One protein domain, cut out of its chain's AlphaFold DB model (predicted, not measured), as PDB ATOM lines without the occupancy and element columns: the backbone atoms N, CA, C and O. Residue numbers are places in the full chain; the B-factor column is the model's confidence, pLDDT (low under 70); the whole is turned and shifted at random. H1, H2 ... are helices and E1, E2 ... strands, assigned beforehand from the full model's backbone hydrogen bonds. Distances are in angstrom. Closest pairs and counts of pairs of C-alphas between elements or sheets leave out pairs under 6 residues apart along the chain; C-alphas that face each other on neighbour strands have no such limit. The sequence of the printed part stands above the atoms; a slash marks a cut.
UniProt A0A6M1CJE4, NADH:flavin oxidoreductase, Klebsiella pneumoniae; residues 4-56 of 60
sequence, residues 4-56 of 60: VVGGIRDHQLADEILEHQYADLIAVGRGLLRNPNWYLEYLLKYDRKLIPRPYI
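Overview. This is residues 4 to 56 of the 60 residues of the protein "NADH:flavin oxidoreductase" of Klebsiella pneumoniae (UniProt A0A6M1CJE4). The printed part makes an open arch: H1 and the short strand E1 lie side by side in one foot, the short helix H2 sits at the bend, and H3 forms the other foot. The last residues, 47 to 56, run on beyond H3 with no named element, while residues 4 to 5 pair with E1. There are 53 residues, with three named helices and one named strand in the order H1, E1, H2, H3; the class is mostly helix, though under half of the residues are in named elements. The whole is only just compact, close to loose, with a radius of gyration of the C-alphas of 11.9 A and spans of 34 by 23 by 14 A.

Arrangement. Start at residues 4 to 5, which pair in parallel with residues 26 to 27 of E1, residues 25 to 27; E1 pairs with no named strand. Next comes H1, residues 11 to 19, whose closest C-alphas to E1 are those of Ala 14 and Ile 26, 6.5 A apart. H2, residues 30 to 34, is apart from both H1 and E1. Go on to H3, residues 38 to 46: it is close to H2 but not clearly touching, the closest C-alphas being those of Leu 32 and Trp 38, 6.2 A apart. H3 is also close to H1 but not clearly touching, with the C-alphas of His 11 and Tyr 42 closest at 6.9 A. The lines of H1 and H3 are only just about perpendicular, at 71 degrees. E1 and H3 are apart. In H1 and H2 every O i to N i+4 pair is within hydrogen-bond range; in H3, 4 of 5 are.

Along the chain. Find C-alpha 11 at (139.258, 103.575, 93.488); from there H1 runs 12.0 A to C-alpha 19. E1 covers 6.7 A and H2 6.1 A. H3 runs 13.0 A and ends at C-alpha 46, at (148.905, 103.141, 98.670).

Size, cuts and confidence. The C-alphas of Tyr 22 and Pro 54 are the two farthest apart, at 35.1 A. The printed part has no cut, and the links H1 to E1, E1 to H2 and H2 to H3 are tight. The mean pLDDT of the printed part is 92.9, and no printed residue is under 70.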
ATOM      1  N   VAL A   4     137.714 113.040  83.595       97.31
ATOM      2  CA  VAL A   4     136.507 112.200  83.531       97.31
ATOM      3  C   VAL A   4     135.660 112.365  84.793       97.31
ATOM      4  O   VAL A   4     136.177 112.515  85.901       97.31
ATOM      5  N   VAL A   5     134.338 112.319  84.631       95.69
ATOM      6  CA  VAL A   5     133.365 112.384  85.725       95.69
ATOM      7  C   VAL A   5     132.167 111.489  85.424       95.69
ATOM      8  O   VAL A   5     131.844 111.228  84.269       95.69
ATOM      9  N   GLY A   6     131.459 111.079  86.476       93.56
ATOM     10  CA  GLY A   6     130.210 110.327  86.370       93.56
ATOM     11  C   GLY A   6     130.413 108.839  86.621       93.56
ATOM     12  O   GLY A   6     131.223 108.185  85.987       93.56
ATOM     13  N   GLY A   7     129.683 108.294  87.596       89.75
ATOM     14  CA  GLY A   7     129.739 106.861  87.903       89.75
ATOM     15  C   GLY A   7     130.985 106.387  88.662       89.75
ATOM     16  O   GLY A   7     130.972 105.249  89.115       89.75
ATOM     17  N   ILE A   8     131.989 107.243  88.891       91.38
ATOM     18  CA  ILE A   8     133.167 106.908  89.708       91.38
ATOM     19  C   ILE A   8     132.739 106.671  91.164       91.38
ATOM     20  O   ILE A   8     132.309 107.602  91.856       91.38
ATOM     21  N   ARG A   9     132.781 105.410  91.603       81.31
ATOM     22  CA  ARG A   9     132.263 104.961  92.908       81.31
ATOM     23  C   ARG A   9     133.331 104.350  93.810       81.31
ATOM     24  O   ARG A   9     133.192 104.453  95.028       81.31
ATOM     25  N   ASP A  10     134.374 103.784  93.228       88.19
ATOM     26  CA  ASP A  10     135.485 103.126  93.907       88.19
ATOM     27  C   ASP A  10     136.814 103.506  93.243       88.19
ATOM     28  O   ASP A  10     136.840 104.091  92.156       88.19
ATOM     29  N   HIS A  11     137.912 103.241  93.950       93.19
ATOM     30  CA  HIS A  11     139.258 103.575  93.488       93.19
ATOM     31  C   HIS A  11     139.723 102.690  92.339       93.19
ATOM     32  O   HIS A  11     140.469 103.169  91.502       93.19
ATOM     33  N   GLN A  12     139.250 101.444  92.259       93.56
ATOM     34  CA  GLN A  12     139.686 100.516  91.220       93.56
ATOM     35  C   GLN A  12     139.292 101.023  89.831       93.56
ATOM     36  O   GLN A  12     140.133 101.086  88.943       93.56
ATOM     37  N   LEU A  13     138.045 101.469  89.657       93.81
ATOM     38  CA  LEU A  13     137.613 102.071  88.395       93.81
ATOM     39  C   LEU A  13     138.409 103.345  88.060       93.81
ATOM     40  O   LEU A  13     138.678 103.623  86.895       93.81
ATOM     41  N   ALA A  14     138.758 104.143  89.073       94.88
ATOM     42  CA  ALA A  14     139.562 105.347  88.885       94.88
ATOM     43  C   ALA A  14     140.988 105.006  88.417       94.88
ATOM     44  O   ALA A  14     141.476 105.634  87.476       94.88
ATOM     45  N   ASP A  15     141.612 103.999  89.031       95.38
ATOM     46  CA  ASP A  15     142.939 103.497  88.674       95.38
ATOM     47  C   ASP A  15     142.934 102.924  87.249       95.38
ATOM     48  O   ASP A  15     143.741 103.349  86.430       95.38
ATOM     49  N   GLU A  16     141.963 102.068  86.901       96.88
ATOM     50  CA  GLU A  16     141.827 101.482  85.555       96.88
ATOM     51  C   GLU A  16     141.728 102.558  84.458       96.88
ATOM     52  O   GLU A  16     142.372 102.456  83.414       96.88
ATOM     53  N   ILE A  17     140.955 103.628  84.684       97.19
ATOM     54  CA  ILE A  17     140.826 104.733  83.719       97.19
ATOM     55  C   ILE A  17     142.166 105.448  83.494       97.19
ATOM     56  O   ILE A  17     142.491 105.792  82.351       97.19
ATOM     57  N   LEU A  18     142.930 105.684  84.564       96.81
ATOM     58  CA  LEU A  18     144.238 106.334  84.484       96.81
ATOM     59  C   LEU A  18     145.281 105.412  83.838       96.81
ATOM     60  O   LEU A  18     146.017 105.849  82.954       96.81
ATOM     61  N   GLU A  19     145.317 104.137  84.229       97.56
ATOM     62  CA  GLU A  19     146.236 103.123  83.698       97.56
ATOM     63  C   GLU A  19     146.036 102.895  82.196       97.56
ATOM     64  O   GLU A  19     147.007 102.821  81.441       97.56
ATOM     65  N   HIS A  20     144.784 102.851  81.737       97.94
ATOM     66  CA  HIS A  20     144.449 102.735  80.317       97.94
ATOM     67  C   HIS A  20     144.516 104.059  79.545       97.94
ATOM     68  O   HIS A  20     144.238 104.079  78.345       97.94
ATOM     69  N   GLN A  21     144.896 105.160  80.201       97.44
ATOM     70  CA  GLN A  21     145.016 106.492  79.604       97.44
ATOM     71  C   GLN A  21     143.711 107.007  78.967       97.44
ATOM     72  O   GLN A  21     143.739 107.790  78.016       97.44
ATOM     73  N   TYR A  22     142.548 106.594  79.481       97.31
ATOM     74  CA  TYR A  22     141.254 107.101  79.006       97.31
ATOM     75  C   TYR A  22     140.976 108.534  79.485       97.31
ATOM     76  O   TYR A  22     140.155 109.235  78.893       97.31
ATOM     77  N   ALA A  23     141.659 108.977  80.543       98.12
ATOM     78  CA  ALA A  23     141.664 110.354  81.020       98.12
ATOM     79  C   ALA A  23     142.976 110.669  81.752       98.12
ATOM     80  O   ALA A  23     143.688 109.766  82.185       98.12
ATOM     81  N   ASP A  24     143.269 111.957  81.930       98.06
ATOM     82  CA  ASP A  24     144.446 112.424  82.672       98.06
ATOM     83  C   ASP A  24     144.140 112.643  84.163       98.06
ATOM     84  O   ASP A  24     145.041 112.636  85.000       98.06
ATOM     85  N   LEU A  25     142.869 112.892  84.497       97.69
ATOM     86  CA  LEU A  25     142.405 113.190  85.851       97.69
ATOM     87  C   LEU A  25     141.013 112.604  86.103       97.69
ATOM     88  O   LEU A  25     140.178 112.507  85.199       97.69
ATOM     89  N   ILE A  26     140.735 112.308  87.372       97.12
ATOM     90  CA  ILE A  26     139.446 111.803  87.846       97.12
ATOM     91  C   ILE A  26     138.746 112.874  88.685       97.12
ATOM     92  O   ILE A  26     139.300 113.363  89.671       97.12
ATOM     93  N   ALA A  27     137.502 113.204  88.342       95.69
ATOM     94  CA  ALA A  27     136.630 114.026  89.171       95.69
ATOM     95  C   ALA A  27     135.597 113.157  89.902       95.69
ATOM     96  O   ALA A  27     134.763 112.478  89.296       95.69
ATOM     97  N   VAL A  28     135.607 113.231  91.234       94.19
ATOM     98  CA  VAL A  28     134.657 112.515  92.092       94.19
ATOM     99  C   VAL A  28     133.589 113.491  92.587       94.19
ATOM    100  O   VAL A  28     133.871 114.414  93.336       94.19
ATOM    101  N   GLY A  29     132.338 113.296  92.166       92.44
ATOM    102  CA  GLY A  29     131.212 114.143  92.585       92.44
ATOM    103  C   GLY A  29     130.529 113.622  93.851       92.44
ATOM    104  O   GLY A  29     131.049 113.708  94.960       92.44
ATOM    105  N   ARG A  30     129.349 113.010  93.677       92.00
ATOM    106  CA  ARG A  30     128.525 112.442  94.767       92.00
ATOM    107  C   ARG A  30     129.285 111.487  95.699       92.00
ATOM    108  O   ARG A  30     128.924 111.386  96.865       92.00
ATOM    109  N   GLY A  31     130.321 110.809  95.198       87.81
ATOM    110  CA  GLY A  31     131.200 109.964  96.008       87.81
ATOM    111  C   GLY A  31     131.877 110.735  97.144       87.81
ATOM    112  O   GLY A  31     131.811 110.283  98.283       87.81
ATOM    113  N   LEU A  32     132.409 111.930  96.858       91.38
ATOM    114  CA  LEU A  32     133.026 112.810  97.857       91.38
ATOM    115  C   LEU A  32     131.996 113.455  98.786       91.38
ATOM    116  O   LEU A  32     132.261 113.603  99.971       91.38
ATOM    117  N   LEU A  33     130.803 113.799  98.280       92.38
ATOM    118  CA  LEU A  33     129.730 114.331  99.133       92.38
ATOM    119  C   LEU A  33     129.253 113.299 100.161       92.38
ATOM    120  O   LEU A  33     128.967 113.643 101.302       92.38
ATOM    121  N   ARG A  34     129.166 112.027  99.754       92.12
ATOM    122  CA  ARG A  34     128.802 110.919 100.643       92.12
ATOM    123  C   ARG A  34     129.944 110.549 101.590       92.12
ATOM    124  O   ARG A  34     129.684 110.224 102.741       92.12
ATOM    125  N   ASN A  35     131.179 110.545 101.093       92.62
ATOM    126  CA  ASN A  35     132.374 110.210 101.857       92.62
ATOM    127  C   ASN A  35     133.504 111.215 101.567       92.62
ATOM    128  O   ASN A  35     134.272 111.019 100.622       92.62
ATOM    129  N   PRO A  36     133.660 112.258 102.399       93.44
ATOM    130  CA  PRO A  36     134.750 113.224 102.251       93.44
ATOM    131  C   PRO A  36     136.146 112.605 102.406       93.44
ATOM    132  O   PRO A  36     137.121 113.150 101.896       93.44
ATOM    133  N   ASN A  37     136.250 111.449 103.071       93.06
ATOM    134  CA  ASN A  37     137.507 110.733 103.287       93.06
ATOM    135  C   ASN A  37     137.854 109.765 102.149       93.06
ATOM    136  O   ASN A  37     138.843 109.045 102.263       93.06
ATOM    137  N   TRP A  38     137.103 109.760 101.040       92.50
ATOM    138  CA  TRP A  38     137.302 108.828  99.924       92.50
ATOM    139  C   TRP A  38     138.765 108.754  99.465       92.50
ATOM    140  O   TRP A  38     139.304 107.669  99.290       92.50
ATOM    141  N   TYR A  39     139.451 109.892  99.326       92.50
ATOM    142  CA  TYR A  39     140.863 109.884  98.926       92.50
ATOM    143  C   TYR A  39     141.820 109.513 100.075       92.50
ATOM    144  O   TYR A  39     142.870 108.926  99.839       92.50
ATOM    145  N   LEU A  40     141.466 109.794 101.333       92.81
ATOM    146  CA  LEU A  40     142.264 109.347 102.482       92.81
ATOM    147  C   LEU A  40     142.264 107.817 102.598       92.81
ATOM    148  O   LEU A  40     143.305 107.233 102.884       92.81
ATOM    149  N   GLU A  41     141.132 107.167 102.320       91.25
ATOM    150  CA  GLU A  41     141.025 105.703 102.260       91.25
ATOM    151  C   GLU A  41     141.949 105.105 101.193       91.25
ATOM    152  O   GLU A  41     142.616 104.103 101.449       91.25
ATOM    153  N   TYR A  42     142.061 105.764 100.036       92.62
ATOM    154  CA  TYR A  42     143.040 105.404  99.009       92.62
ATOM    155  C   TYR A  42     144.477 105.515  99.540       92.62
ATOM    156  O   TYR A  42     145.246 104.552  99.501       92.62
ATOM    157  N   LEU A  43     144.838 106.662 100.121       92.31
ATOM    158  CA  LEU A  43     146.181 106.897 100.661       92.31
ATOM    159  C   LEU A  43     146.571 105.892 101.751       92.31
ATOM    160  O   LEU A  43     147.732 105.505 101.845       92.31
ATOM    161  N   LEU A  44     145.623 105.402 102.549       89.81
ATOM    162  CA  LEU A  44     145.909 104.380 103.562       89.81
ATOM    163  C   LEU A  44     146.432 103.070 102.993       89.81
ATOM    164  O   LEU A  44     147.219 102.384 103.661       89.81
ATOM    165  N   LYS A  45     145.975 102.733 101.788       87.94
ATOM    166  CA  LYS A  45     146.375 101.536 101.063       87.94
ATOM    167  C   LYS A  45     147.668 101.760 100.280       87.94
ATOM    168  O   LYS A  45     148.510 100.867 100.286       87.94
ATOM    169  N   TYR A  46     147.841 102.928  99.660       88.81
ATOM    170  CA  TYR A  46     148.905 103.141  98.670       88.81
ATOM    171  C   TYR A  46     150.031 104.088  99.113       88.81
ATOM    172  O   TYR A  46     151.190 103.813  98.813       88.81
ATOM    173  N   ASP A  47     149.747 105.162  99.859       90.75
ATOM    174  CA  ASP A  47     150.783 106.072 100.367       90.75
ATOM    175  C   ASP A  47     150.383 106.784 101.670       90.75
ATOM    176  O   ASP A  47     149.856 107.902 101.701       90.75
ATOM    177  N   ARG A  48     150.715 106.140 102.792       89.00
ATOM    178  CA  ARG A  48     150.417 106.654 104.135       89.00
ATOM    179  C   ARG A  48     151.174 107.936 104.486       89.00
ATOM    180  O   ARG A  48     150.793 108.608 105.443       89.00
ATOM    181  N   LYS A  49     152.241 108.288 103.761       90.38
ATOM    182  CA  LYS A  49     153.053 109.480 104.063       90.38
ATOM    183  C   LYS A  49     152.312 110.774 103.730       90.38
ATOM    184  O   LYS A  49     152.611 111.804 104.328       90.38
ATOM    185  N   LEU A  50     151.344 110.710 102.816       91.25
ATOM    186  CA  LEU A  50     150.524 111.847 102.395       91.25
ATOM    187  C   LEU A  50     149.343 112.124 103.338       91.25
ATOM    188  O   LEU A  50     148.628 113.109 103.165       91.25
ATOM    189  N   ILE A  51     149.134 111.283 104.355       91.50
ATOM    190  CA  ILE A  51     148.054 111.465 105.326       91.50
ATOM    191  C   ILE A  51     148.389 112.638 106.264       91.50
ATOM    192  O   ILE A  51     149.468 112.661 106.866       91.50
ATOM    193  N   PRO A  52     147.465 113.598 106.464       92.06
ATOM    194  CA  PRO A  52     147.664 114.693 107.406       92.06
ATOM    195  C   PRO A  52     147.969 114.199 108.824       92.06
ATOM    196  O   PRO A  52     147.283 113.322 109.352       92.06
ATOM    197  N   ARG A  53     148.957 114.826 109.482       91.62
ATOM    198  CA  ARG A  53     149.413 114.452 110.837       91.62
ATOM    199  C   ARG A  53     148.285 114.238 111.859       91.62
ATOM    200  O   ARG A  53     148.373 113.256 112.596       91.62
ATOM    201  N   PRO A  54     147.227 115.077 111.912       92.06
ATOM    202  CA  PRO A  54     146.129 114.869 112.855       92.06
ATOM    203  C   PRO A  54     145.408 113.521 112.695       92.06
ATOM    204  O   PRO A  54     144.912 112.978 113.678       92.06
ATOM    205  N   TYR A  55     145.382 112.951 111.489       91.50
ATOM    206  CA  TYR A  55     144.640 111.727 111.179       91.50
ATOM    207  C   TYR A  55     145.449 110.437 111.335       91.50
ATOM    208  O   TYR A  55     144.870 109.355 111.315       91.50
ATOM    209  N   ILE A  56     146.763 110.519 111.574       88.00
ATOM    210  CA  ILE A  56     147.635 109.336 111.698       88.00
ATOM    211  C   ILE A  56     147.132 108.361 112.775       88.00
ATOM    212  O   ILE A  56     147.228 107.150 112.611       88.00
TER     213      ILE A  56